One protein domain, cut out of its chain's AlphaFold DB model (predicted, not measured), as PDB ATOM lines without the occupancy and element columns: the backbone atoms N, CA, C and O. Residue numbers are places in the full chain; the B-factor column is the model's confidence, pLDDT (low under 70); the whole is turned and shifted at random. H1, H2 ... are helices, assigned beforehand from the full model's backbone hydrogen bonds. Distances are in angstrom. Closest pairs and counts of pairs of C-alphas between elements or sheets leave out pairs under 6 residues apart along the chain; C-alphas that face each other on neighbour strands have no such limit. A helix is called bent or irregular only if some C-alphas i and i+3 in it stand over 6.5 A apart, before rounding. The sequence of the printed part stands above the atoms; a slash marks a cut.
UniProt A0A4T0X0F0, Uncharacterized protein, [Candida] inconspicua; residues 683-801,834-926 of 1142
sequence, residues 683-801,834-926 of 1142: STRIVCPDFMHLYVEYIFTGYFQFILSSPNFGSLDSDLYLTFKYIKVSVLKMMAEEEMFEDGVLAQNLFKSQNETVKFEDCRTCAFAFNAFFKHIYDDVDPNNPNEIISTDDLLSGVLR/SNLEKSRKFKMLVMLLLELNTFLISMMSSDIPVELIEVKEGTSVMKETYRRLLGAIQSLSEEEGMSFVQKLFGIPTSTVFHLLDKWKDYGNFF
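AT A GLANCE: This is residues 683 to 801 and 834 to 926 of the 1142 residues of an uncharacterized protein of [Candida] inconspicua (UniProt A0A4T0X0F0). This compact pile of helices has H4, H6 and arm H1b in the middle, H3 packed on H4, H7 on H6, H8 on H1b, and H9 and H5 at opposite ends. The 212 printed residues have nine named helices, H1 to H9, and no named strand: all helix. The radius of gyration of the C-alphas is 18.1 A, the spans 52 by 41 by 29 A.

HOW THE PARTS SIT: Start with H1, residues 683 to 708, by its hydrogen bonds assigned as one helix but bent, C-alphas 697 and 700 being 8.0 A apart; its arms are H1a, to residue 697, and H1b, from 700. H3, H4 and H6, residues 718 to 737, 760 to 778 and 834 to 858, form an up-and-down bundle, each running against the one before. H7, residues 877 to 893, makes hairpins with H6 and with H8, residues 899 to 906. H8 touches H1b, C-alphas 703 and 904 being closest, 5.9 A. H9, residues 909 to 922, touches H1a, C-alphas 690 and 911 being closest, 5.7 A. H3, H6 and H7 have every O i to N i+4 pair within hydrogen-bond range, H4 7 of 15 and H8 0 of 4, beside 13 of 16 and 5 of 5 from O i to N i+3.

IN THESE COORDINATES: Find C-alpha 683 at (37.305, 61.538, 54.068); H9 ends at C-alpha 922, (32.360, 58.069, 53.273). H6 is 36.2 A long. H2, residues 711 to 714, and H5, residues 792 to 801, are apart.

THE WHOLE: Residues 802 to 833 are cut out, leaving 28.5 A between C-alphas 801 and 834. The links H3 to H4, H4 to H5 and H6 to H7 are long. pLDDT is under 70 in 66 residues, among them 780 to 801.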
ATOM      1  N   SER A 683      37.560  62.978  53.883       45.84
ATOM      2  CA  SER A 683      37.305  61.538  54.068       45.84
ATOM      3  C   SER A 683      38.557  60.679  53.857       45.84
ATOM      4  O   SER A 683      38.883  59.831  54.695       45.84
ATOM      5  N   THR A 684      39.312  60.926  52.779       49.91
ATOM      6  CA  THR A 684      40.572  60.213  52.514       49.91
ATOM      7  C   THR A 684      41.665  60.559  53.526       49.91
ATOM      8  O   THR A 684      42.453  59.681  53.867       49.91
ATOM      9  N   ARG A 685      41.690  61.775  54.084       49.12
ATOM     10  CA  ARG A 685      42.582  62.136  55.203       49.12
ATOM     11  C   ARG A 685      42.285  61.369  56.489       49.12
ATOM     12  O   ARG A 685      43.225  60.974  57.168       49.12
ATOM     13  N   ILE A 686      41.008  61.188  56.828       53.09
ATOM     14  CA  ILE A 686      40.591  60.607  58.111       53.09
ATOM     15  C   ILE A 686      40.718  59.078  58.100       53.09
ATOM     16  O   ILE A 686      41.239  58.503  59.048       53.09
ATOM     17  N   VAL A 687      40.269  58.414  57.031       54.41
ATOM     18  CA  VAL A 687      40.048  56.952  57.036       54.41
ATOM     19  C   VAL A 687      41.145  56.161  56.308       54.41
ATOM     20  O   VAL A 687      41.407  55.007  56.651       54.41
ATOM     21  N   CYS A 688      41.867  56.772  55.360       58.84
ATOM     22  CA  CYS A 688      42.966  56.093  54.661       58.84
ATOM     23  C   CYS A 688      44.158  55.715  55.571       58.84
ATOM     24  O   CYS A 688      44.690  54.617  55.383       58.84
ATOM     25  N   PRO A 689      44.608  56.555  56.535       58.88
ATOM     26  CA  PRO A 689      45.710  56.192  57.430       58.88
ATOM     27  C   PRO A 689      45.339  55.028  58.350       58.88
ATOM     28  O   PRO A 689      46.110  54.081  58.472       58.88
ATOM     29  N   ASP A 690      44.128  55.059  58.912       62.53
ATOM     30  CA  ASP A 690      43.557  53.994  59.740       62.53
ATOM     31  C   ASP A 690      43.521  52.651  58.992       62.53
ATOM     32  O   ASP A 690      44.012  51.635  59.484       62.53
ATOM     33  N   PHE A 691      43.026  52.640  57.754       63.44
ATOM     34  CA  PHE A 691      43.013  51.432  56.928       63.44
ATOM     35  C   PHE A 691      44.435  50.939  56.602       63.44
ATOM     36  O   PHE A 691      44.712  49.743  56.703       63.44
ATOM     37  N   MET A 692      45.379  51.836  56.283       59.59
ATOM     38  CA  MET A 692      46.791  51.456  56.115       59.59
ATOM     39  C   MET A 692      47.399  50.881  57.402       59.59
ATOM     40  O   MET A 692      48.156  49.916  57.333       59.59
ATOM     41  N   HIS A 693      47.054  51.424  58.570       63.06
ATOM     42  CA  HIS A 693      47.544  50.965  59.868       63.06
ATOM     43  C   HIS A 693      47.128  49.508  60.150       63.06
ATOM     44  O   HIS A 693      47.939  48.716  60.635       63.06
ATOM     45  N   LEU A 694      45.908  49.119  59.751       64.44
ATOM     46  CA  LEU A 694      45.446  47.729  59.830       64.44
ATOM     47  C   LEU A 694      46.214  46.798  58.869       64.44
ATOM     48  O   LEU A 694      46.769  45.790  59.307       64.44
ATOM     49  N   TYR A 695      46.256  47.111  57.569       59.56
ATOM     50  CA  TYR A 695      46.730  46.151  56.554       59.56
ATOM     51  C   TYR A 695      48.227  46.197  56.241       59.56
ATOM     52  O   TYR A 695      48.802  45.158  55.921       59.56
ATOM     53  N   VAL A 696      48.854  47.373  56.290       53.31
ATOM     54  CA  VAL A 696      50.269  47.547  55.916       53.31
ATOM     55  C   VAL A 696      51.175  47.219  57.099       53.31
ATOM     56  O   VAL A 696      52.147  46.478  56.950       53.31
ATOM     57  N   GLU A 697      50.874  47.784  58.271       53.28
ATOM     58  CA  GLU A 697      51.874  47.902  59.338       53.28
ATOM     59  C   GLU A 697      51.749  46.857  60.452       53.28
ATOM     60  O   GLU A 697      52.784  46.454  60.985       53.28
ATOM     61  N   TYR A 698      50.534  46.398  60.804       55.16
ATOM     62  CA  TYR A 698      50.357  45.636  62.051       55.16
ATOM     63  C   TYR A 698      49.538  44.339  62.009       55.16
ATOM     64  O   TYR A 698      49.981  43.381  62.639       55.16
ATOM     65  N   ILE A 699      48.390  44.212  61.328       66.00
ATOM     66  CA  ILE A 699      47.576  42.990  61.532       66.00
ATOM     67  C   ILE A 699      48.191  41.762  60.865       66.00
ATOM     68  O   ILE A 699      48.520  40.793  61.550       66.00
ATOM     69  N   PHE A 700      48.344  41.784  59.543       65.38
ATOM     70  CA  PHE A 700      48.738  40.588  58.800       65.38
ATOM     71  C   PHE A 700      50.228  40.256  58.990       65.38
ATOM     72  O   PHE A 700      50.594  39.178  59.461       65.38
ATOM     73  N   THR A 701      51.080  41.235  58.686       63.53
ATOM     74  CA  THR A 701      52.548  41.202  58.795       63.53
ATOM     75  C   THR A 701      53.051  41.259  60.241       63.53
ATOM     76  O   THR A 701      54.071  40.660  60.579       63.53
ATOM     77  N   GLY A 702      52.344  41.965  61.125       69.94
ATOM     78  CA  GLY A 702      52.729  42.095  62.530       69.94
ATOM     79  C   GLY A 702      52.204  40.953  63.401       69.94
ATOM     80  O   GLY A 702      53.001  40.244  64.012       69.94
ATOM     81  N   TYR A 703      50.882  40.771  63.483       82.75
ATOM     82  CA  TYR A 703      50.249  39.918  64.500       82.75
ATOM     83  C   TYR A 703      49.898  38.506  64.025       82.75
ATOM     84  O   TYR A 703      50.210  37.549  64.735       82.75
ATOM     85  N   PHE A 704      49.313  38.337  62.834       84.50
ATOM     86  CA  PHE A 704      49.018  36.999  62.297       84.50
ATOM     87  C   PHE A 704      50.320  36.235  62.026       84.50
ATOM     88  O   PHE A 704      50.477  35.106  62.487       84.50
ATOM     89  N   GLN A 705      51.296  36.871  61.369       80.50
ATOM     90  CA  GLN A 705      52.630  36.296  61.170       80.50
ATOM     91  C   GLN A 705      53.328  35.957  62.502       80.50
ATOM     92  O   GLN A 705      53.958  34.907  62.597       80.50
ATOM     93  N   PHE A 706      53.200  36.791  63.544       84.06
ATOM     94  CA  PHE A 706      53.772  36.501  64.867       84.06
ATOM     95  C   PHE A 706      53.132  35.269  65.523       84.06
ATOM     96  O   PHE A 706      53.850  34.408  66.025       84.06
ATOM     97  N   ILE A 707      51.802  35.150  65.488       88.00
ATOM     98  CA  ILE A 707      51.086  33.990  66.038       88.00
ATOM     99  C   ILE A 707      51.439  32.712  65.276       88.00
ATOM    100  O   ILE A 707      51.793  31.715  65.899       88.00
ATOM    101  N   LEU A 708      51.421  32.745  63.944       87.12
ATOM    102  CA  LEU A 708      51.670  31.564  63.108       87.12
ATOM    103  C   LEU A 708      53.146  31.145  63.022       87.12
ATOM    104  O   LEU A 708      53.435  30.057  62.523       87.12
ATOM    105  N   SER A 709      54.063  31.989  63.500       83.75
ATOM    106  CA  SER A 709      55.485  31.671  63.693       83.75
ATOM    107  C   SER A 709      55.857  31.468  65.171       83.75
ATOM    108  O   SER A 709      57.027  31.239  65.479       83.75
ATOM    109  N   SER A 710      54.891  31.536  66.096       86.88
ATOM    110  CA  SER A 710      55.110  31.277  67.521       86.88
ATOM    111  C   SER A 710      55.422  29.792  67.754       86.88
ATOM    112  O   SER A 710      54.635  28.944  67.325       86.88
ATOM    113  N   PRO A 711      56.495  29.433  68.489       85.50
ATOM    114  CA  PRO A 711      56.729  28.046  68.899       85.50
ATOM    115  C   PRO A 711      55.532  27.452  69.652       85.50
ATOM    116  O   PRO A 711      55.180  26.292  69.446       85.50
ATOM    117  N   ASN A 712      54.845  28.273  70.454       88.81
ATOM    118  CA  ASN A 712      53.686  27.842  71.233       88.81
ATOM    119  C   ASN A 712      52.515  27.410  70.335       88.81
ATOM    120  O   ASN A 712      51.830  26.454  70.680       88.81
ATOM    121  N   PHE A 713      52.325  28.041  69.167       91.06
ATOM    122  CA  PHE A 713      51.293  27.646  68.197       91.06
ATOM    123  C   PHE A 713      51.527  26.224  67.676       91.06
ATOM    124  O   PHE A 713      50.599  25.420  67.642       91.06
ATOM    125  N   GLY A 714      52.783  25.886  67.367       87.88
ATOM    126  CA  GLY A 714      53.173  24.530  66.981       87.88
ATOM    127  C   GLY A 714      53.138  23.506  68.115       87.88
ATOM    128  O   GLY A 714      53.038  22.315  67.848       87.88
ATOM    129  N   SER A 715      53.195  23.951  69.374       88.94
ATOM    130  CA  SER A 715      53.114  23.068  70.549       88.94
ATOM    131  C   SER A 715      51.684  22.671  70.949       88.94
ATOM    132  O   SER A 715      51.510  21.815  71.821       88.94
ATOM    133  N   LEU A 716      50.671  23.286  70.322       90.00
ATOM    134  CA  LEU A 716      49.276  22.865  70.448       90.00
ATOM    135  C   LEU A 716      49.062  21.558  69.673       90.00
ATOM    136  O   LEU A 716      48.775  20.525  70.268       90.00
ATOM    137  N   ASP A 717      49.265  21.583  68.360       91.25
ATOM    138  CA  ASP A 717      49.107  20.415  67.496       91.25
ATOM    139  C   ASP A 717      50.260  20.388  66.491       91.25
ATOM    140  O   ASP A 717      50.315  21.212  65.574       91.25
ATOM    141  N   SER A 718      51.216  19.479  66.697       87.50
ATOM    142  CA  SER A 718      52.401  19.346  65.847       87.50
ATOM    143  C   SER A 718      52.036  18.982  64.413       87.50
ATOM    144  O   SER A 718      52.662  19.468  63.471       87.50
ATOM    145  N   ASP A 719      51.007  18.160  64.243       85.06
ATOM    146  CA  ASP A 719      50.743  17.437  63.006       85.06
ATOM    147  C   ASP A 719      49.901  18.317  62.077       85.06
ATOM    148  O   ASP A 719      50.223  18.487  60.895       85.06
ATOM    149  N   LEU A 720      48.904  19.015  62.635       87.25
ATOM    150  CA  LEU A 720      48.203  20.095  61.945       87.25
ATOM    151  C   LEU A 720      49.125  21.301  61.695       87.25
ATOM    152  O   LEU A 720      49.038  21.919  60.635       87.25
ATOM    153  N   TYR A 721      50.063  21.626  62.594       89.56
ATOM    154  CA  TYR A 721      51.033  22.703  62.350       89.56
ATOM    155  C   TYR A 721      52.034  22.369  61.232       89.56
ATOM    156  O   TYR A 721      52.374  23.245  60.428       89.56
ATOM    157  N   LEU A 722      52.483  21.115  61.126       84.88
ATOM    158  CA  LEU A 722      53.291  20.633  60.001       84.88
ATOM    159  C   LEU A 722      52.485  20.627  58.693       84.88
ATOM    160  O   LEU A 722      52.996  21.078  57.664       84.88
ATOM    161  N   THR A 723      51.213  20.227  58.742       86.38
ATOM    162  CA  THR A 723      50.291  20.270  57.593       86.38
ATOM    163  C   THR A 723      50.074  21.711  57.105       86.38
ATOM    164  O   THR A 723      50.259  22.000  55.920       86.38
ATOM    165  N   PHE A 724      49.821  22.657  58.016       89.75
ATOM    166  CA  PHE A 724      49.804  24.099  57.735       89.75
ATOM    167  C   PHE A 724      51.128  24.601  57.135       89.75
ATOM    168  O   PHE A 724      51.108  25.309  56.127       89.75
ATOM    169  N   LYS A 725      52.287  24.247  57.718       87.25
ATOM    170  CA  LYS A 725      53.614  24.629  57.193       87.25
ATOM    171  C   LYS A 725      53.770  24.186  55.732       87.25
ATOM    172  O   LYS A 725      54.202  24.996  54.909       87.25
ATOM    173  N   TYR A 726      53.403  22.943  55.414       86.00
ATOM    174  CA  TYR A 726      53.471  22.379  54.064       86.00
ATOM    175  C   TYR A 726      52.520  23.094  53.091       86.00
ATOM    176  O   TYR A 726      52.972  23.616  52.070       86.00
ATOM    177  N   ILE A 727      51.228  23.197  53.427       86.62
ATOM    178  CA  ILE A 727      50.219  23.825  52.557       86.62
ATOM    179  C   ILE A 727      50.551  25.302  52.320       86.62
ATOM    180  O   ILE A 727      50.531  25.747  51.174       86.62
ATOM    181  N   LYS A 728      50.956  26.051  53.354       88.62
ATOM    182  CA  LYS A 728      51.408  27.443  53.213       88.62
ATOM    183  C   LYS A 728      52.565  27.575  52.221       88.62
ATOM    184  O   LYS A 728      52.530  28.453  51.364       88.62
ATOM    185  N   VAL A 729      53.587  26.720  52.316       84.81
ATOM    186  CA  VAL A 729      54.729  26.754  51.385       84.81
ATOM    187  C   VAL A 729      54.305  26.372  49.964       84.81
ATOM    188  O   VAL A 729      54.753  27.022  49.023       84.81
ATOM    189  N   SER A 730      53.409  25.396  49.801       84.94
ATOM    190  CA  SER A 730      52.857  25.015  48.495       84.94
ATOM    191  C   SER A 730      52.060  26.160  47.849       84.94
ATOM    192  O   SER A 730      52.348  26.554  46.719       84.94
ATOM    193  N   VAL A 731      51.129  26.776  48.586       88.38
ATOM    194  CA  VAL A 731      50.311  27.903  48.106       88.38
ATOM    195  C   VAL A 731      51.184  29.110  47.747       88.38
ATOM    196  O   VAL A 731      51.066  29.631  46.641       88.38
ATOM    197  N   LEU A 732      52.122  29.514  48.613       86.81
ATOM    198  CA  LEU A 732      53.037  30.629  48.322       86.81
ATOM    199  C   LEU A 732      53.956  30.346  47.125       86.81
ATOM    200  O   LEU A 732      54.259  31.268  46.366       86.81
ATOM    201  N   LYS A 733      54.386  29.090  46.936       84.94
ATOM    202  CA  LYS A 733      55.149  28.667  45.755       84.94
ATOM    203  C   LYS A 733      54.303  28.827  44.488       84.94
ATOM    204  O   LYS A 733      54.745  29.525  43.581       84.94
ATOM    205  N   MET A 734      53.085  28.274  44.457       86.06
ATOM    206  CA  MET A 734      52.175  28.405  43.310       86.06
ATOM    207  C   MET A 734      51.889  29.876  42.977       86.06
ATOM    208  O   MET A 734      52.049  30.290  41.836       86.06
ATOM    209  N   MET A 735      51.555  30.702  43.974       88.81
ATOM    210  CA  MET A 735      51.310  32.140  43.780       88.81
ATOM    211  C   MET A 735      52.531  32.890  43.212       88.81
ATOM    212  O   MET A 735      52.372  33.843  42.449       88.81
ATOM    213  N   ALA A 736      53.751  32.475  43.569       85.38
ATOM    214  CA  ALA A 736      54.984  33.054  43.038       85.38
ATOM    215  C   ALA A 736      55.303  32.574  41.611       85.38
ATOM    216  O   ALA A 736      55.707  33.386  40.781       85.38
ATOM    217  N   GLU A 737      55.097  31.288  41.314       84.12
ATOM    218  CA  GLU A 737      55.272  30.706  39.973       84.12
ATOM    219  C   GLU A 737      54.271  31.292  38.965       84.12
ATOM    220  O   GLU A 737      54.631  31.575  37.823       84.12
ATOM    221  N   GLU A 738      53.054  31.585  39.419       84.62
ATOM    222  CA  GLU A 738      51.995  32.212  38.627       84.62
ATOM    223  C   GLU A 738      52.110  33.753  38.517       84.62
ATOM    224  O   GLU A 738      51.311  34.404  37.831       84.62
ATOM    225  N   GLU A 739      53.140  34.353  39.128       86.50
ATOM    226  CA  GLU A 739      53.419  35.800  39.216       86.50
ATOM    227  C   GLU A 739      52.260  36.638  39.816       86.50
ATOM    228  O   GLU A 739      51.969  37.734  39.334       86.50
ATOM    229  N   MET A 740      51.583  36.144  40.863       86.62
ATOM    230  CA  MET A 740      50.525  36.891  41.580       86.62
ATOM    231  C   MET A 740      51.073  38.022  42.477       86.62
ATOM    232  O   MET A 740      50.330  38.921  42.871       86.62
ATOM    233  N   PHE A 741      52.371  37.978  42.789       84.12
ATOM    234  CA  PHE A 741      53.100  38.985  43.569       84.12
ATOM    235  C   PHE A 741      53.840  39.983  42.666       84.12
ATOM    236  O   PHE A 741      54.418  39.602  41.646       84.12
ATOM    237  N   GLU A 742      53.915  41.255  43.067       74.00
ATOM    238  CA  GLU A 742      54.706  42.262  42.354       74.00
ATOM    239  C   GLU A 742      56.224  42.094  42.532       74.00
ATOM    240  O   GLU A 742      56.989  42.594  41.700       74.00
ATOM    241  N   ASP A 743      56.682  41.453  43.611       68.75
ATOM    242  CA  ASP A 743      58.059  40.960  43.714       68.75
ATOM    243  C   ASP A 743      58.090  39.501  44.194       68.75
ATOM    244  O   ASP A 743      58.053  39.196  45.387       68.75
ATOM    245  N   GLY A 744      58.200  38.573  43.236       58.75
ATOM    246  CA  GLY A 744      58.259  37.130  43.492       58.75
ATOM    247  C   GLY A 744      59.438  36.663  44.361       58.75
ATOM    248  O   GLY A 744      59.451  35.507  44.777       58.75
ATOM    249  N   VAL A 745      60.410  37.528  44.681       57.75
ATOM    250  CA  VAL A 745      61.444  37.226  45.688       57.75
ATOM    251  C   VAL A 745      60.882  37.357  47.113       57.75
ATOM    252  O   VAL A 745      61.232  36.561  47.985       57.75
ATOM    253  N   LEU A 746      59.979  38.315  47.354       59.19
ATOM    254  CA  LEU A 746      59.412  38.601  48.679       59.19
ATOM    255  C   LEU A 746      58.309  37.614  49.092       59.19
ATOM    256  O   LEU A 746      58.082  37.427  50.288       59.19
ATOM    257  N   ALA A 747      57.702  36.907  48.132       62.12
ATOM    258  CA  ALA A 747      56.741  35.819  48.356       62.12
ATOM    259  C   ALA A 747      57.213  34.791  49.405       62.12
ATOM    260  O   ALA A 747      56.437  34.321  50.235       62.12
ATOM    261  N   GLN A 748      58.512  34.470  49.404       62.09
ATOM    262  CA  GLN A 748      59.101  33.534  50.361       62.09
ATOM    263  C   GLN A 748      59.486  34.178  51.701       62.09
ATOM    264  O   GLN A 748      59.782  33.453  52.651       62.09
ATOM    265  N   ASN A 749      59.544  35.508  51.782       66.19
ATOM    266  CA  ASN A 749      60.043  36.253  52.941       66.19
ATOM    267  C   ASN A 749      58.917  36.866  53.789       66.19
ATOM    268  O   ASN A 749      59.136  37.111  54.973       66.19
ATOM    269  N   LEU A 750      57.698  36.934  53.237       64.62
ATOM    270  CA  LEU A 750      56.402  37.217  53.882       64.62
ATOM    271  C   LEU A 750      56.112  36.479  55.207       64.62
ATOM    272  O   LEU A 750      55.159  36.822  55.894       64.62
ATOM    273  N   PHE A 751      56.911  35.471  55.575       65.62
ATOM    274  CA  PHE A 751      56.820  34.771  56.862       65.62
ATOM    275  C   PHE A 751      58.156  34.649  57.623       65.62
ATOM    276  O   PHE A 751      58.171  34.060  58.702       65.62
ATOM    277  N   LYS A 752      59.279  35.174  57.102       59.12
ATOM    278  CA  LYS A 752      60.635  34.849  57.601       59.12
ATOM    279  C   LYS A 752      61.233  35.841  58.604       59.12
ATOM    280  O   LYS A 752      61.990  35.408  59.465       59.12
ATOM    281  N   SER A 753      60.920  37.137  58.538       51.47
ATOM    282  CA  SER A 753      61.247  38.095  59.614       51.47
ATOM    283  C   SER A 753      60.386  39.360  59.527       51.47
ATOM    284  O   SER A 753      59.779  39.612  58.491       51.47
ATOM    285  N   GLN A 754      60.356  40.166  60.593       53.94
ATOM    286  CA  GLN A 754      59.665  41.468  60.626       53.94
ATOM    287  C   GLN A 754      60.515  42.637  60.075       53.94
ATOM    288  O   GLN A 754      60.085  43.785  60.137       53.94
ATOM    289  N   ASN A 755      61.723  42.368  59.558       48.66
ATOM    290  CA  ASN A 755      62.710  43.406  59.223       48.66
ATOM    291  C   ASN A 755      62.817  43.728  57.721       48.66
ATOM    292  O   ASN A 755      63.493  44.691  57.363       48.66
ATOM    293  N   GLU A 756      62.182  42.951  56.839       55.47
ATOM    294  CA  GLU A 756      62.136  43.241  55.399       55.47
ATOM    295  C   GLU A 756      60.824  43.944  55.026       55.47
ATOM    296  O   GLU A 756      59.738  43.515  55.412       55.47
ATOM    297  N   THR A 757      60.915  45.024  54.248       59.12
ATOM    298  CA  THR A 757      59.750  45.780  53.769       59.12
ATOM    299  C   THR A 757      59.050  45.039  52.630       59.12
ATOM    300  O   THR A 757      59.418  45.184  51.463       59.12
ATOM    301  N   VAL A 758      58.029  44.254  52.972       65.88
ATOM    302  CA  VAL A 758      57.079  43.687  52.004       65.88
ATOM    303  C   VAL A 758      56.121  44.786  51.518       65.88
ATOM    304  O   VAL A 758      55.672  45.613  52.310       65.88
ATOM    305  N   LYS A 759      55.804  44.797  50.218       70.25
ATOM    306  CA  LYS A 759      54.846  45.735  49.602       70.25
ATOM    307  C   LYS A 759      53.416  45.503  50.093       70.25
ATOM    308  O   LYS A 759      53.016  44.350  50.257       70.25
ATOM    309  N   PHE A 760      52.595  46.555  50.176       70.69
ATOM    310  CA  PHE A 760      51.174  46.417  50.522       70.69
ATOM    311  C   PHE A 760      50.428  45.444  49.606       70.69
ATOM    312  O   PHE A 760      49.717  44.583  50.108       70.69
ATOM    313  N   GLU A 761      50.588  45.540  48.281       73.44
ATOM    314  CA  GLU A 761      49.818  44.692  47.357       73.44
ATOM    315  C   GLU A 761      50.204  43.200  47.480       73.44
ATOM    316  O   GLU A 761      49.352  42.331  47.294       73.44
ATOM    317  N   ASP A 762      51.436  42.890  47.901       79.38
ATOM    318  CA  ASP A 762      51.882  41.520  48.188       79.38
ATOM    319  C   ASP A 762      51.326  41.023  49.539       79.38
ATOM    320  O   ASP A 762      50.787  39.916  49.618       79.38
ATOM    321  N   CYS A 763      51.354  41.864  50.583       76.94
ATOM    322  CA  CYS A 763      50.699  41.598  51.874       76.94
ATOM    323  C   CYS A 763      49.190  41.369  51.717       76.94
ATOM    324  O   CYS A 763      48.639  40.415  52.265       76.94
ATOM    325  N   ARG A 764      48.529  42.215  50.922       78.12
ATOM    326  CA  ARG A 764      47.114  42.131  50.556       78.12
ATOM    327  C   ARG A 764      46.822  40.818  49.840       78.12
ATOM    328  O   ARG A 764      45.930  40.088  50.256       78.12
ATOM    329  N   THR A 765      47.596  40.486  48.808       83.69
ATOM    330  CA  THR A 765      47.452  39.227  48.059       83.69
ATOM    331  C   THR A 765      47.593  38.009  48.987       83.69
ATOM    332  O   THR A 765      46.784  37.085  48.911       83.69
ATOM    333  N   CYS A 766      48.521  38.047  49.951       83.69
ATOM    334  CA  CYS A 766      48.624  37.038  51.009       83.69
ATOM    335  C   CYS A 766      47.447  37.019  51.996       83.69
ATOM    336  O   CYS A 766      47.061  35.933  52.418       83.69
ATOM    337  N   ALA A 767      46.845  38.157  52.351       84.56
ATOM    338  CA  ALA A 767      45.657  38.189  53.210       84.56
ATOM    339  C   ALA A 767      44.452  37.495  52.549       84.56
ATOM    340  O   ALA A 767      43.762  36.703  53.189       84.56
ATOM    341  N   PHE A 768      44.256  37.699  51.242       86.81
ATOM    342  CA  PHE A 768      43.229  36.998  50.461       86.81
ATOM    343  C   PHE A 768      43.525  35.500  50.251       86.81
ATOM    344  O   PHE A 768      42.597  34.691  50.168       86.81
ATOM    345  N   ALA A 769      44.801  35.109  50.214       88.50
ATOM    346  CA  ALA A 769      45.226  33.708  50.164       88.50
ATOM    347  C   ALA A 769      45.307  33.021  51.545       88.50
ATOM    348  O   ALA A 769      45.411  31.799  51.606       88.50
ATOM    349  N   PHE A 770      45.239  33.772  52.650       90.12
ATOM    350  CA  PHE A 770      45.467  33.273  54.014       90.12
ATOM    351  C   PHE A 770      44.593  32.079  54.380       90.12
ATOM    352  O   PHE A 770      45.076  31.115  54.971       90.12
ATOM    353  N   ASN A 771      43.316  32.129  53.997       91.56
ATOM    354  CA  ASN A 771      42.379  31.067  54.320       91.56
ATOM    355  C   ASN A 771      42.795  29.745  53.638       91.56
ATOM    356  O   ASN A 771      42.764  28.702  54.284       91.56
ATOM    357  N   ALA A 772      43.328  29.786  52.407       90.81
ATOM    358  CA  ALA A 772      43.822  28.598  51.703       90.81
ATOM    359  C   ALA A 772      44.962  27.864  52.442       90.81
ATOM    360  O   ALA A 772      45.101  26.651  52.286       90.81
ATOM    361  N   PHE A 773      45.737  28.539  53.304       91.06
ATOM    362  CA  PHE A 773      46.747  27.876  54.148       91.06
ATOM    363  C   PHE A 773      46.131  26.883  55.156       91.06
ATOM    364  O   PHE A 773      46.812  25.970  55.625       91.06
ATOM    365  N   PHE A 774      44.844  27.045  55.475       91.31
ATOM    366  CA  PHE A 774      44.098  26.267  56.468       91.31
ATOM    367  C   PHE A 774      42.974  25.416  55.855       91.31
ATOM    368  O   PHE A 774      42.102  24.946  56.580       91.31
ATOM    369  N   LYS A 775      43.016  25.166  54.536       88.25
ATOM    370  CA  LYS A 775      42.036  24.347  53.796       88.25
ATOM    371  C   LYS A 775      41.691  23.022  54.499       88.25
ATOM    372  O   LYS A 775      40.525  22.747  54.763       88.25
ATOM    373  N   HIS A 776      42.726  22.300  54.932       83.31
ATOM    374  CA  HIS A 776      42.697  21.056  55.721       83.31
ATOM    375  C   HIS A 776      42.022  21.130  57.115       83.31
ATOM    376  O   HIS A 776      42.054  20.162  57.867       83.31
ATOM    377  N   ILE A 777      41.484  22.286  57.519       84.69
ATOM    378  CA  ILE A 777      40.792  22.481  58.805       84.69
ATOM    379  C   ILE A 777      39.307  22.805  58.603       84.69
ATOM    380  O   ILE A 777      38.525  22.559  59.515       84.69
ATOM    381  N   TYR A 778      38.896  23.315  57.434       82.75
ATOM    382  CA  TYR A 778      37.492  23.659  57.161       82.75
ATOM    383  C   TYR A 778      36.844  22.882  56.009       82.75
ATOM    384  O   TYR A 778      35.619  22.834  55.974       82.75
ATOM    385  N   ASP A 779      37.605  22.276  55.090       78.00
ATOM    386  CA  ASP A 779      37.011  21.423  54.045       78.00
ATOM    387  C   ASP A 779      36.588  20.048  54.607       78.00
ATOM    388  O   ASP A 779      35.602  19.482  54.139       78.00
ATOM    389  N   ASP A 780      37.267  19.553  55.652       67.06
ATOM    390  CA  ASP A 780      36.950  18.282  56.330       67.06
ATOM    391  C   ASP A 780      35.932  18.427  57.482       67.06
ATOM    392  O   ASP A 780      35.355  17.440  57.937       67.06
ATOM    393  N   VAL A 781      35.690  19.640  57.991       59.53
ATOM    394  CA  VAL A 781      34.754  19.858  59.109       59.53
ATOM    395  C   VAL A 781      33.306  19.822  58.619       59.53
ATOM    396  O   VAL A 781      32.883  20.686  57.853       59.53
ATOM    397  N   ASP A 782      32.508  18.883  59.142       57.78
ATOM    398  CA  ASP A 782      31.055  18.902  58.948       57.78
ATOM    399  C   ASP A 782      30.470  20.214  59.519       57.78
ATOM    400  O   ASP A 782      30.528  20.435  60.736       57.78
ATOM    401  N   PRO A 783      29.852  21.087  58.695       49.78
ATOM    402  CA  PRO A 783      29.246  22.335  59.168       49.78
ATOM    403  C   PRO A 783      28.085  22.117  60.158       49.78
ATOM    404  O   PRO A 783      27.660  23.059  60.843       49.78
ATOM    405  N   ASN A 784      27.564  20.890  60.263       50.19
ATOM    406  CA  ASN A 784      26.570  20.506  61.261       50.19
ATOM    407  C   ASN A 784      27.212  20.140  62.611       50.19
ATOM    408  O   ASN A 784      26.642  20.506  63.644       50.19
ATOM    409  N   ASN A 785      28.397  19.511  62.617       52.72
ATOM    410  CA  ASN A 785      29.104  19.066  63.823       52.72
ATOM    411  C   ASN A 785      30.578  19.546  63.906       52.72
ATOM    412  O   ASN A 785      31.504  18.736  63.883       52.72
ATOM    413  N   PRO A 786      30.835  20.855  64.110       48.88
ATOM    414  CA  PRO A 786      32.189  21.426  64.151       48.88
ATOM    415  C   PRO A 786      33.047  21.028  65.371       48.88
ATOM    416  O   PRO A 786      34.116  21.596  65.579       48.88
ATOM    417  N   ASN A 787      32.588  20.078  66.195       46.16
ATOM    418  CA  ASN A 787      33.373  19.468  67.274       46.16
ATOM    419  C   ASN A 787      33.770  18.010  66.967       46.16
ATOM    420  O   ASN A 787      34.391  17.374  67.818       46.16
ATOM    421  N   GLU A 788      33.402  17.456  65.807       45.84
ATOM    422  CA  GLU A 788      33.753  16.081  65.446       45.84
ATOM    423  C   GLU A 788      35.226  15.997  65.024       45.84
ATOM    424  O   GLU A 788      35.685  16.692  64.114       45.84
ATOM    425  N   ILE A 789      35.999  15.179  65.737       47.31
ATOM    426  CA  ILE A 789      37.445  15.074  65.544       47.31
ATOM    427  C   ILE A 789      37.718  13.920  64.580       47.31
ATOM    428  O   ILE A 789      37.850  12.768  64.986       47.31
ATOM    429  N   ILE A 790      37.807  14.257  63.292       52.06
ATOM    430  CA  ILE A 790      38.386  13.382  62.264       52.06
ATOM    431  C   ILE A 790      39.845  13.083  62.633       52.06
ATOM    432  O   ILE A 790      40.566  13.978  63.092       52.06
ATOM    433  N   SER A 791      40.256  11.826  62.441       49.00
ATOM    434  CA  SER A 791      41.603  11.349  62.756       49.00
ATOM    435  C   SER A 791      42.665  12.072  61.929       49.00
ATOM    436  O   SER A 791      42.501  12.270  60.724       49.00
ATOM    437  N   THR A 792      43.792  12.413  62.557       50.00
ATOM    438  CA  THR A 792      44.969  12.944  61.856       50.00
ATOM    439  C   THR A 792      45.542  11.938  60.856       50.00
ATOM    440  O   THR A 792      46.025  12.360  59.808       50.00
ATOM    441  N   ASP A 793      45.415  10.628  61.107       49.12
ATOM    442  CA  ASP A 793      45.843   9.577  60.171       49.12
ATOM    443  C   ASP A 793      45.073   9.627  58.842       49.12
ATOM    444  O   ASP A 793      45.678   9.534  57.771       49.12
ATOM    445  N   ASP A 794      43.748   9.810  58.885       52.94
ATOM    446  CA  ASP A 794      42.915   9.898  57.678       52.94
ATOM    447  C   ASP A 794      43.293  11.148  56.867       52.94
ATOM    448  O   ASP A 794      43.586  11.053  55.671       52.94
ATOM    449  N   LEU A 795      43.387  12.291  57.557       48.53
ATOM    450  CA  LEU A 795      43.747  13.608  57.020       48.53
ATOM    451  C   LEU A 795      45.122  13.597  56.324       48.53
ATOM    452  O   LEU A 795      45.252  14.018  55.171       48.53
ATOM    453  N   LEU A 796      46.143  13.048  56.990       48.59
ATOM    454  CA  LEU A 796      47.484  12.887  56.425       48.59
ATOM    455  C   LEU A 796      47.485  11.890  55.258       48.59
ATOM    456  O   LEU A 796      48.114  12.151  54.231       48.59
ATOM    457  N   SER A 797      46.762  10.768  55.366       54.72
ATOM    458  CA  SER A 797      46.749   9.739  54.318       54.72
ATOM    459  C   SER A 797      46.097  10.195  53.008       54.72
ATOM    460  O   SER A 797      46.485   9.699  51.949       54.72
ATOM    461  N   GLY A 798      45.154  11.144  53.059       52.12
ATOM    462  CA  GLY A 798      44.585  11.801  51.882       52.12
ATOM    463  C   GLY A 798      45.534  12.847  51.295       52.12
ATOM    464  O   GLY A 798      46.010  12.700  50.167       52.12
ATOM    465  N   VAL A 799      45.873  13.878  52.080       47.56
ATOM    466  CA  VAL A 799      46.647  15.041  51.602       47.56
ATOM    467  C   VAL A 799      48.020  14.638  51.047       47.56
ATOM    468  O   VAL A 799      48.449  15.192  50.032       47.56
ATOM    469  N   LEU A 800      48.692  13.652  51.653       48.19
ATOM    470  CA  LEU A 800      49.998  13.168  51.193       48.19
ATOM    471  C   LEU A 800      49.916  12.264  49.948       48.19
ATOM    472  O   LEU A 800      50.905  12.152  49.231       48.19
ATOM    473  N   ARG A 801      48.775  11.622  49.652       50.53
ATOM    474  CA  ARG A 801      48.646  10.751  48.466       50.53
ATOM    475  C   ARG A 801      48.405  11.527  47.181       50.53
ATOM    476  O   ARG A 801      49.039  11.222  46.177       50.53
ATOM    477  N   SER A 834      45.024  14.595  76.473       75.44
ATOM    478  CA  SER A 834      45.789  15.849  76.407       75.44
ATOM    479  C   SER A 834      46.053  16.275  74.962       75.44
ATOM    480  O   SER A 834      45.922  17.455  74.635       75.44
ATOM    481  N   ASN A 835      46.363  15.326  74.075       80.25
ATOM    482  CA  ASN A 835      46.529  15.611  72.649       80.25
ATOM    483  C   ASN A 835      45.200  16.062  72.019       80.25
ATOM    484  O   ASN A 835      45.170  17.044  71.277       80.25
ATOM    485  N   LEU A 836      44.093  15.405  72.383       83.44
ATOM    486  CA  LEU A 836      42.744  15.749  71.930       83.44
ATOM    487  C   LEU A 836      42.348  17.184  72.327       83.44
ATOM    488  O   LEU A 836      41.825  17.939  71.503       83.44
ATOM    489  N   GLU A 837      42.627  17.584  73.574       85.31
ATOM    490  CA  GLU A 837      42.339  18.938  74.059       85.31
ATOM    491  C   GLU A 837      43.155  19.996  73.302       85.31
ATOM    492  O   GLU A 837      42.593  20.988  72.832       85.31
ATOM    493  N   LYS A 838      44.466  19.788  73.121       86.75
ATOM    494  CA  LYS A 838      45.303  20.759  72.404       86.75
ATOM    495  C   LYS A 838      44.941  20.868  70.920       86.75
ATOM    496  O   LYS A 838      44.889  21.986  70.408       86.75
ATOM    497  N   SER A 839      44.626  19.755  70.249       87.06
ATOM    498  CA  SER A 839      44.154  19.759  68.854       87.06
ATOM    499  C   SER A 839      42.879  20.595  68.706       87.06
ATOM    500  O   SER A 839      42.768  21.443  67.816       87.06
ATOM    501  N   ARG A 840      41.946  20.468  69.661       88.50
ATOM    502  CA  ARG A 840      40.755  21.323  69.738       88.50
ATOM    503  C   ARG A 840      41.107  22.808  69.916       88.50
ATOM    504  O   ARG A 840      40.482  23.638  69.254       88.50
ATOM    505  N   LYS A 841      42.097  23.165  70.746       90.50
ATOM    506  CA  LYS A 841      42.555  24.566  70.907       90.50
ATOM    507  C   LYS A 841      43.224  25.114  69.647       90.50
ATOM    508  O   LYS A 841      42.949  26.253  69.275       90.50
ATOM    509  N   PHE A 842      44.036  24.307  68.960       91.69
ATOM    510  CA  PHE A 842      44.635  24.665  67.672       91.69
ATOM    511  C   PHE A 842      43.555  24.960  66.625       91.69
ATOM    512  O   PHE A 842      43.531  26.054  66.059       91.69
ATOM    513  N   LYS A 843      42.606  24.029  66.428       90.50
ATOM    514  CA  LYS A 843      41.482  24.212  65.497       90.50
ATOM    515  C   LYS A 843      40.652  25.449  65.869       90.50
ATOM    516  O   LYS A 843      40.410  26.282  65.003       90.50
ATOM    517  N   MET A 844      40.295  25.640  67.143       91.12
ATOM    518  CA  MET A 844      39.533  26.818  67.597       91.12
ATOM    519  C   MET A 844      40.261  28.146  67.325       91.12
ATOM    520  O   MET A 844      39.649  29.088  66.824       91.12
ATOM    521  N   LEU A 845      41.571  28.222  67.594       92.62
ATOM    522  CA  LEU A 845      42.373  29.414  67.305       92.62
ATOM    523  C   LEU A 845      42.419  29.715  65.801       92.62
ATOM    524  O   LEU A 845      42.239  30.865  65.406       92.62
ATOM    525  N   VAL A 846      42.619  28.698  64.955       92.38
ATOM    526  CA  VAL A 846      42.592  28.874  63.495       92.38
ATOM    527  C   VAL A 846      41.221  29.358  63.023       92.38
ATOM    528  O   VAL A 846      41.157  30.304  62.244       92.38
ATOM    529  N   MET A 847      40.125  28.787  63.527       91.81
ATOM    530  CA  MET A 847      38.762  29.207  63.171       91.81
ATOM    531  C   MET A 847      38.524  30.688  63.511       91.81
ATOM    532  O   MET A 847      38.046  31.440  62.665       91.81
ATOM    533  N   LEU A 848      38.949  31.146  64.694       92.56
ATOM    534  CA  LEU A 848      38.864  32.558  65.090       92.56
ATOM    535  C   LEU A 848      39.751  33.478  64.231       92.56
ATOM    536  O   LEU A 848      39.336  34.588  63.897       92.56
ATOM    537  N   LEU A 849      40.946  33.027  63.829       92.00
ATOM    538  CA  LEU A 849      41.811  33.759  62.894       92.00
ATOM    539  C   LEU A 849      41.191  33.853  61.490       92.00
ATOM    540  O   LEU A 849      41.306  34.896  60.850       92.00
ATOM    541  N   LEU A 850      40.510  32.804  61.018       92.38
ATOM    542  CA  LEU A 850      39.790  32.786  59.740       92.38
ATOM    543  C   LEU A 850      38.559  33.704  59.764       92.38
ATOM    544  O   LEU A 850      38.351  34.463  58.813       92.38
ATOM    545  N   GLU A 851      37.775  33.691  60.849       92.88
ATOM    546  CA  GLU A 851      36.684  34.651  61.066       92.88
ATOM    547  C   GLU A 851      37.225  36.090  61.094       92.88
ATOM    548  O   GLU A 851      36.674  36.959  60.423       92.88
ATOM    549  N   LEU A 852      38.347  36.351  61.779       91.75
ATOM    550  CA  LEU A 852      38.936  37.694  61.877       91.75
ATOM    551  C   LEU A 852      39.534  38.178  60.553       91.75
ATOM    552  O   LEU A 852      39.309  39.329  60.174       91.75
ATOM    553  N   ASN A 853      40.238  37.313  59.819       91.06
ATOM    554  CA  ASN A 853      40.735  37.627  58.481       91.06
ATOM    555  C   ASN A 853      39.572  37.978  57.543       91.06
ATOM    556  O   ASN A 853      39.595  39.010  56.876       91.06
ATOM    557  N   THR A 854      38.518  37.159  57.550       91.69
ATOM    558  CA  THR A 854      37.346  37.332  56.681       91.69
ATOM    559  C   THR A 854      36.500  38.547  57.094       91.69
ATOM    560  O   THR A 854      35.991  39.255  56.226       91.69
ATOM    561  N   PHE A 855      36.410  38.861  58.395       91.25
ATOM    562  CA  PHE A 855      35.801  40.097  58.899       91.25
ATOM    563  C   PHE A 855      36.530  41.331  58.364       91.25
ATOM    564  O   PHE A 855      35.904  42.214  57.782       91.25
ATOM    565  N   LEU A 856      37.854  41.385  58.528       86.88
ATOM    566  CA  LEU A 856      38.660  42.508  58.053       86.88
ATOM    567  C   LEU A 856      38.550  42.631  56.529       86.88
ATOM    568  O   LEU A 856      38.151  43.676  56.031       86.88
ATOM    569  N   ILE A 857      38.744  41.536  55.793       85.75
ATOM    570  CA  ILE A 857      38.571  41.493  54.336       85.75
ATOM    571  C   ILE A 857      37.196  42.025  53.883       85.75
ATOM    572  O   ILE A 857      37.121  42.741  52.883       85.75
ATOM    573  N   SER A 858      36.116  41.761  54.624       87.06
ATOM    574  CA  SER A 858      34.793  42.324  54.313       87.06
ATOM    575  C   SER A 858      34.728  43.854  54.458       87.06
ATOM    576  O   SER A 858      34.038  44.510  53.683       87.06
ATOM    577  N   MET A 859      35.527  44.449  55.353       81.12
ATOM    578  CA  MET A 859      35.715  45.904  55.474       81.12
ATOM    579  C   MET A 859      36.533  46.512  54.319       81.12
ATOM    580  O   MET A 859      36.734  47.723  54.283       81.12
ATOM    581  N   MET A 860      37.010  45.706  53.363       74.75
ATOM    582  CA  MET A 860      37.547  46.177  52.078       74.75
ATOM    583  C   MET A 860      36.485  46.198  50.963       74.75
ATOM    584  O   MET A 860      36.815  46.476  49.810       74.75
ATOM    585  N   SER A 861      35.237  45.830  51.266       80.00
ATOM    586  CA  SER A 861      34.206  45.597  50.260       80.00
ATOM    587  C   SER A 861      33.532  46.878  49.763       80.00
ATOM    588  O   SER A 861      33.324  47.826  50.512       80.00
ATOM    589  N   SER A 862      33.137  46.883  48.489       74.00
ATOM    590  CA  SER A 862      32.506  48.043  47.846       74.00
ATOM    591  C   SER A 862      31.008  48.218  48.116       74.00
ATOM    592  O   SER A 862      30.455  49.274  47.808       74.00
ATOM    593  N   ASP A 863      30.343  47.203  48.670       80.06
ATOM    594  CA  ASP A 863      28.883  47.122  48.765       80.06
ATOM    595  C   ASP A 863      28.379  46.671  50.146       80.06
ATOM    596  O   ASP A 863      27.339  46.023  50.252       80.06
ATOM    597  N   ILE A 864      29.089  47.049  51.218       82.44
ATOM    598  CA  ILE A 864      28.641  46.802  52.598       82.44
ATOM    599  C   ILE A 864      27.283  47.496  52.847       82.44
ATOM    600  O   ILE A 864      27.220  48.727  52.767       82.44
ATOM    601  N   PRO A 865      26.203  46.755  53.179       83.31
ATOM    602  CA  PRO A 865      24.903  47.339  53.499       83.31
ATOM    603  C   PRO A 865      24.980  48.266  54.712       83.31
ATOM    604  O   PRO A 865      25.532  47.898  55.756       83.31
ATOM    605  N   VAL A 866      24.382  49.453  54.597       80.44
ATOM    606  CA  VAL A 866      24.387  50.470  55.661       80.44
ATOM    607  C   VAL A 866      23.716  49.927  56.926       80.44
ATOM    608  O   VAL A 866      24.183  50.187  58.028       80.44
ATOM    609  N   GLU A 867      22.704  49.075  56.778       82.56
ATOM    610  CA  GLU A 867      21.943  48.426  57.851       82.56
ATOM    611  C   GLU A 867      22.780  47.467  58.723       82.56
ATOM    612  O   GLU A 867      22.379  47.130  59.837       82.56
ATOM    613  N   LEU A 868      23.951  47.019  58.246       85.12
ATOM    614  CA  LEU A 868      24.892  46.220  59.044       85.12
ATOM    615  C   LEU A 868      25.851  47.081  59.882       85.12
ATOM    616  O   LEU A 868      26.474  46.568  60.817       85.12
ATOM    617  N   ILE A 869      25.948  48.376  59.571       83.44
ATOM    618  CA  ILE A 869      26.886  49.342  60.161       83.44
ATOM    619  C   ILE A 869      26.162  50.392  61.015       83.44
ATOM    620  O   ILE A 869      26.691  50.815  62.045       83.44
ATOM    621  N   GLU A 870      24.942  50.764  60.640       79.56
ATOM    622  CA  GLU A 870      24.095  51.741  61.315       79.56
ATOM    623  C   GLU A 870      22.766  51.112  61.749       79.56
ATOM    624  O   GLU A 870      22.049  50.485  60.973       79.56
ATOM    625  N   VAL A 871      22.415  51.337  63.013       78.38
ATOM    626  CA  VAL A 871      21.091  51.078  63.585       78.38
ATOM    627  C   VAL A 871      20.656  52.322  64.343       78.38
ATOM    628  O   VAL A 871      21.477  53.009  64.944       78.38
ATOM    629  N   LYS A 872      19.351  52.615  64.317       73.75
ATOM    630  CA  LYS A 872      18.783  53.814  64.959       73.75
ATOM    631  C   LYS A 872      18.951  53.811  66.480       73.75
ATOM    632  O   LYS A 872      19.029  54.875  67.082       73.75
ATOM    633  N   GLU A 873      19.001  52.623  67.076       72.56
ATOM    634  CA  GLU A 873      19.208  52.382  68.501       72.56
ATOM    635  C   GLU A 873      20.093  51.130  68.655       72.56
ATOM    636  O   GLU A 873      19.894  50.139  67.952       72.56
ATOM    637  N   GLY A 874      21.066  51.159  69.573       77.06
ATOM    638  CA  GLY A 874      21.931  50.013  69.889       77.06
ATOM    639  C   GLY A 874      23.264  49.946  69.125       77.06
ATOM    640  O   GLY A 874      23.736  50.922  68.552       77.06
ATOM    641  N   THR A 875      23.916  48.778  69.175       81.62
ATOM    642  CA  THR A 875      25.175  48.498  68.456       81.62
ATOM    643  C   THR A 875      24.870  47.784  67.140       81.62
ATOM    644  O   THR A 875      24.067  46.854  67.118       81.62
ATOM    645  N   SER A 876      25.526  48.189  66.053       89.06
ATOM    646  CA  SER A 876      25.346  47.576  64.736       89.06
ATOM    647  C   SER A 876      25.979  46.194  64.608       89.06
ATOM    648  O   SER A 876      26.927  45.849  65.318       89.06
ATOM    649  N   VAL A 877      25.450  45.395  63.676       89.94
ATOM    650  CA  VAL A 877      25.789  43.973  63.516       89.94
ATOM    651  C   VAL A 877      27.289  43.768  63.298       89.94
ATOM    652  O   VAL A 877      27.866  42.867  63.901       89.94
ATOM    653  N   MET A 878      27.945  44.629  62.515       89.88
ATOM    654  CA  MET A 878      29.394  44.556  62.295       89.88
ATOM    655  C   MET A 878      30.203  44.870  63.560       89.88
ATOM    656  O   MET A 878      31.092  44.099  63.920       89.88
ATOM    657  N   LYS A 879      29.872  45.951  64.283       90.12
ATOM    658  CA  LYS A 879      30.560  46.307  65.540       90.12
ATOM    659  C   LYS A 879      30.382  45.233  66.609       90.12
ATOM    660  O   LYS A 879      31.336  44.895  67.303       90.12
ATOM    661  N   GLU A 880      29.175  44.691  66.740       91.19
ATOM    662  CA  GLU A 880      28.865  43.639  67.708       91.19
ATOM    663  C   GLU A 880      29.531  42.304  67.333       91.19
ATOM    664  O   GLU A 880      30.078  41.629  68.203       91.19
ATOM    665  N   THR A 881      29.578  41.955  66.042       91.31
ATOM    666  CA  THR A 881      30.334  40.785  65.556       91.31
ATOM    667  C   THR A 881      31.818  40.922  65.892       91.31
ATOM    668  O   THR A 881      32.396  39.996  66.456       91.31
ATOM    669  N   TYR A 882      32.419  42.092  65.643       91.81
ATOM    670  CA  TYR A 882      33.820  42.350  65.980       91.81
ATOM    671  C   TYR A 882      34.088  42.270  67.491       91.81
ATOM    672  O   TYR A 882      35.037  41.610  67.907       91.81
ATOM    673  N   ARG A 883      33.215  42.848  68.334       90.25
ATOM    674  CA  ARG A 883      33.303  42.728  69.804       90.25
ATOM    675  C   ARG A 883      33.267  41.279  70.277       90.25
ATOM    676  O   ARG A 883      34.083  40.893  71.106       90.25
ATOM    677  N   ARG A 884      32.336  40.474  69.755       91.69
ATOM    678  CA  ARG A 884      32.198  39.055  70.126       91.69
ATOM    679  C   ARG A 884      33.383  38.223  69.664       91.69
ATOM    680  O   ARG A 884      33.825  37.353  70.405       91.69
ATOM    681  N   LEU A 885      33.916  38.518  68.482       91.00
ATOM    682  CA  LEU A 885      35.093  37.851  67.942       91.00
ATOM    683  C   LEU A 885      36.351  38.175  68.762       91.00
ATOM    684  O   LEU A 885      37.067  37.257  69.155       91.00
ATOM    685  N   LEU A 886      36.570  39.447  69.116       90.56
ATOM    686  CA  LEU A 886      37.625  39.840  70.057       90.56
ATOM    687  C   LEU A 886      37.439  39.185  71.433       90.56
ATOM    688  O   LEU A 886      38.410  38.688  71.991       90.56
ATOM    689  N   GLY A 887      36.209  39.124  71.956       90.19
ATOM    690  CA  GLY A 887      35.905  38.456  73.225       90.19
ATOM    691  C   GLY A 887      36.193  36.950  73.205       90.19
ATOM    692  O   GLY A 887      36.793  36.432  74.140       90.19
ATOM    693  N   ALA A 888      35.842  36.253  72.120       90.50
ATOM    694  CA  ALA A 888      36.146  34.832  71.944       90.50
ATOM    695  C   ALA A 888      37.661  34.572  71.840       90.50
ATOM    696  O   ALA A 888      38.176  33.652  72.476       90.50
ATOM    697  N   ILE A 889      38.390  35.426  71.109       90.81
ATOM    698  CA  ILE A 889      39.861  35.412  71.072       90.81
ATOM    699  C   ILE A 889      40.437  35.701  72.468       90.81
ATOM    700  O   ILE A 889      41.424  35.075  72.850       90.81
ATOM    701  N   GLN A 890      39.823  36.600  73.248       91.62
ATOM    702  CA  GLN A 890      40.306  36.959  74.581       91.62
ATOM    703  C   GLN A 890      40.176  35.776  75.535       91.62
ATOM    704  O   GLN A 890      41.184  35.365  76.104       91.62
ATOM    705  N   SER A 891      38.984  35.179  75.644       90.44
ATOM    706  CA  SER A 891      38.760  34.001  76.491       90.44
ATOM    707  C   SER A 891      39.681  32.838  76.115       90.44
ATOM    708  O   SER A 891      40.230  32.199  77.004       90.44
ATOM    709  N   LEU A 892      39.929  32.611  74.818       90.12
ATOM    710  CA  LEU A 892      40.894  31.599  74.382       90.12
ATOM    711  C   LEU A 892      42.342  31.974  74.755       90.12
ATOM    712  O   LEU A 892      43.127  31.097  75.090       90.12
ATOM    713  N   SER A 893      42.709  33.259  74.730       91.44
ATOM    714  CA  SER A 893      44.046  33.756  75.111       91.44
ATOM    715  C   SER A 893      44.314  33.798  76.625       91.44
ATOM    716  O   SER A 893      45.451  34.030  77.047       91.44
ATOM    717  N   GLU A 894      43.271  33.599  77.433       91.00
ATOM    718  CA  GLU A 894      43.328  33.451  78.891       91.00
ATOM    719  C   GLU A 894      43.523  31.980  79.317       91.00
ATOM    720  O   GLU A 894      43.840  31.716  80.476       91.00
ATOM    721  N   GLU A 895      43.401  31.019  78.389       91.19
ATOM    722  CA  GLU A 895      43.695  29.604  78.644       91.19
ATOM    723  C   GLU A 895      45.203  29.311  78.771       91.19
ATOM    724  O   GLU A 895      46.064  29.968  78.174       91.19
ATOM    725  N   GLU A 896      45.538  28.257  79.522       85.38
ATOM    726  CA  GLU A 896      46.920  27.804  79.688       85.38
ATOM    727  C   GLU A 896      47.564  27.436  78.336       85.38
ATOM    728  O   GLU A 896      46.971  26.753  77.498       85.38
ATOM    729  N   GLY A 897      48.784  27.935  78.111       84.12
ATOM    730  CA  GLY A 897      49.520  27.818  76.846       84.12
ATOM    731  C   GLY A 897      49.185  28.884  75.791       84.12
ATOM    732  O   GLY A 897      50.020  29.153  74.924       84.12
ATOM    733  N   MET A 898      48.032  29.556  75.882       91.69
ATOM    734  CA  MET A 898      47.502  30.432  74.822       91.69
ATOM    735  C   MET A 898      47.884  31.915  74.951       91.69
ATOM    736  O   MET A 898      47.526  32.720  74.093       91.69
ATOM    737  N   SER A 899      48.666  32.306  75.961       89.31
ATOM    738  CA  SER A 899      49.016  33.714  76.232       89.31
ATOM    739  C   SER A 899      49.703  34.451  75.068       89.31
ATOM    740  O   SER A 899      49.590  35.669  74.955       89.31
ATOM    741  N   PHE A 900      50.358  33.742  74.143       90.50
ATOM    742  CA  PHE A 900      50.928  34.338  72.925       90.50
ATOM    743  C   PHE A 900      49.861  34.926  71.977       90.50
ATOM    744  O   PHE A 900      50.161  35.847  71.215       90.50
ATOM    745  N   VAL A 901      48.613  34.448  72.058       91.12
ATOM    746  CA  VAL A 901      47.456  34.960  71.302       91.12
ATOM    747  C   VAL A 901      47.100  36.389  71.723       91.12
ATOM    748  O   VAL A 901      46.627  37.167  70.896       91.12
ATOM    749  N   GLN A 902      47.433  36.796  72.958       87.81
ATOM    750  CA  GLN A 902      47.190  38.154  73.467       87.81
ATOM    751  C   GLN A 902      47.863  39.246  72.619       87.81
ATOM    752  O   GLN A 902      47.463  40.408  72.670       87.81
ATOM    753  N   LYS A 903      48.847  38.888  71.778       83.62
ATOM    754  CA  LYS A 903      49.461  39.810  70.817       83.62
ATOM    755  C   LYS A 903      48.451  40.396  69.814       83.62
ATOM    756  O   LYS A 903      48.673  41.511  69.348       83.62
ATOM    757  N   LEU A 904      47.324  39.720  69.546       83.50
ATOM    758  CA  LEU A 904      46.210  40.267  68.755       83.50
ATOM    759  C   LEU A 904      45.550  41.490  69.399       83.50
ATOM    760  O   LEU A 904      45.005  42.309  68.676       83.50
ATOM    761  N   PHE A 905      45.638  41.692  70.714       81.38
ATOM    762  CA  PHE A 905      45.122  42.917  71.346       81.38
ATOM    763  C   PHE A 905      46.065  44.119  71.189       81.38
ATOM    764  O   PHE A 905      45.747  45.218  71.633       81.38
ATOM    765  N   GLY A 906      47.188  43.940  70.481       70.88
ATOM    766  CA  GLY A 906      47.907  45.041  69.840       70.88
ATOM    767  C   GLY A 906      47.173  45.619  68.621       70.88
ATOM    768  O   GLY A 906      47.502  46.727  68.204       70.88
ATOM    769  N   ILE A 907      46.174  44.920  68.060       70.50
ATOM    770  CA  ILE A 907      45.317  45.468  67.002       70.50
ATOM    771  C   ILE A 907      44.660  46.753  67.524       70.50
ATOM    772  O   ILE A 907      43.994  46.701  68.565       70.50
ATOM    773  N   PRO A 908      44.784  47.890  66.809       67.25
ATOM    774  CA  PRO A 908      44.138  49.141  67.184       67.25
ATOM    775  C   PRO A 908      42.617  48.987  67.046       67.25
ATOM    776  O   PRO A 908      42.004  49.251  66.014       67.25
ATOM    777  N   THR A 909      42.000  48.512  68.121       73.88
ATOM    778  CA  THR A 909      40.567  48.212  68.200       73.88
ATOM    779  C   THR A 909      39.734  49.489  68.028       73.88
ATOM    780  O   THR A 909      38.669  49.459  67.411       73.88
ATOM    781  N   SER A 910      40.271  50.630  68.475       70.25
ATOM    782  CA  SER A 910      39.771  51.975  68.177       70.25
ATOM    783  C   SER A 910      39.751  52.276  66.676       70.25
ATOM    784  O   SER A 910      38.715  52.709  66.187       70.25
ATOM    785  N   THR A 911      40.821  51.983  65.926       72.75
ATOM    786  CA  THR A 911      40.859  52.131  64.458       72.75
ATOM    787  C   THR A 911      39.770  51.294  63.781       72.75
ATOM    788  O   THR A 911      39.053  51.814  62.933       72.75
ATOM    789  N   VAL A 912      39.573  50.022  64.159       77.69
ATOM    790  CA  VAL A 912      38.522  49.186  63.536       77.69
ATOM    791  C   VAL A 912      37.116  49.709  63.855       77.69
ATOM    792  O   VAL A 912      36.267  49.759  62.963       77.69
ATOM    793  N   PHE A 913      36.857  50.156  65.089       82.06
ATOM    794  CA  PHE A 913      35.583  50.808  65.408       82.06
ATOM    795  C   PHE A 913      35.421  52.157  64.702       82.06
ATOM    796  O   PHE A 913      34.324  52.442  64.237       82.06
ATOM    797  N   HIS A 914      36.487  52.943  64.545       77.88
ATOM    798  CA  HIS A 914      36.454  54.216  63.829       77.88
ATOM    799  C   HIS A 914      36.187  54.019  62.331       77.88
ATOM    800  O   HIS A 914      35.328  54.711  61.791       77.88
ATOM    801  N   LEU A 915      36.799  53.015  61.681       75.56
ATOM    802  CA  LEU A 915      36.427  52.601  60.321       75.56
ATOM    803  C   LEU A 915      34.928  52.279  60.230       75.56
ATOM    804  O   LEU A 915      34.267  52.728  59.300       75.56
ATOM    805  N   LEU A 916      34.384  51.528  61.193       80.94
ATOM    806  CA  LEU A 916      32.962  51.169  61.232       80.94
ATOM    807  C   LEU A 916      32.050  52.382  61.476       80.94
ATOM    808  O   LEU A 916      31.035  52.518  60.804       80.94
ATOM    809  N   ASP A 917      32.401  53.282  62.398       78.69
ATOM    810  CA  ASP A 917      31.669  54.533  62.638       78.69
ATOM    811  C   ASP A 917      31.681  55.462  61.420       78.69
ATOM    812  O   ASP A 917      30.680  56.118  61.127       78.69
ATOM    813  N   LYS A 918      32.803  55.503  60.698       73.12
ATOM    814  CA  LYS A 918      33.020  56.392  59.554       73.12
ATOM    815  C   LYS A 918      32.652  55.812  58.200       73.12
ATOM    816  O   LYS A 918      32.535  56.573  57.242       73.12
ATOM    817  N   TRP A 919      32.376  54.515  58.104       70.75
ATOM    818  CA  TRP A 919      32.008  53.898  56.833       70.75
ATOM    819  C   TRP A 919      30.759  54.529  56.208       70.75
ATOM    820  O   TRP A 919      30.724  54.762  55.003       70.75
ATOM    821  N   LYS A 920      29.743  54.866  57.013       63.31
ATOM    822  CA  LYS A 920      28.515  55.504  56.507       63.31
ATOM    823  C   LYS A 920      28.734  56.933  55.990       63.31
ATOM    824  O   LYS A 920      28.004  57.367  55.105       63.31
ATOM    825  N   ASP A 921      29.724  57.645  56.532       58.59
ATOM    826  CA  ASP A 921      30.010  59.038  56.174       58.59
ATOM    827  C   ASP A 921      30.694  59.112  54.791       58.59
ATOM    828  O   ASP A 921      30.598  60.133  54.108       58.59
ATOM    829  N   TYR A 922      31.384  58.037  54.374       57.31
ATOM    830  CA  TYR A 922      32.360  58.069  53.273       57.31
ATOM    831  C   TYR A 922      32.234  56.944  52.225       57.31
ATOM    832  O   TYR A 922      32.650  57.135  51.083       57.31
ATOM    833  N   GLY A 923      31.636  55.800  52.569       54.81
ATOM    834  CA  GLY A 923      31.384  54.678  51.661       54.81
ATOM    835  C   GLY A 923      32.631  53.894  51.221       54.81
ATOM    836  O   GLY A 923      33.620  53.788  51.943       54.81
ATOM    837  N   ASN A 924      32.552  53.309  50.021       51.94
ATOM    838  CA  ASN A 924      33.587  52.454  49.431       51.94
ATOM    839  C   ASN A 924      34.927  53.184  49.210       51.94
ATOM    840  O   ASN A 924      34.977  54.239  48.575       51.94
ATOM    841  N   PHE A 925      36.027  52.551  49.620       54.91
ATOM    842  CA  PHE A 925      37.387  53.035  49.391       54.91
ATOM    843  C   PHE A 925      38.043  52.409  48.148       54.91
ATOM    844  O   PHE A 925      38.329  51.214  48.097       54.91
ATOM    845  N   PHE A 926      38.369  53.240  47.155       54.53
ATOM    846  CA  PHE A 926      38.990  52.790  45.904       54.53
ATOM    847  C   PHE A 926      40.467  52.385  46.071       54.53
ATOM    848  O   PHE A 926      41.286  53.162  46.568       54.53
TER     849      PHE A 926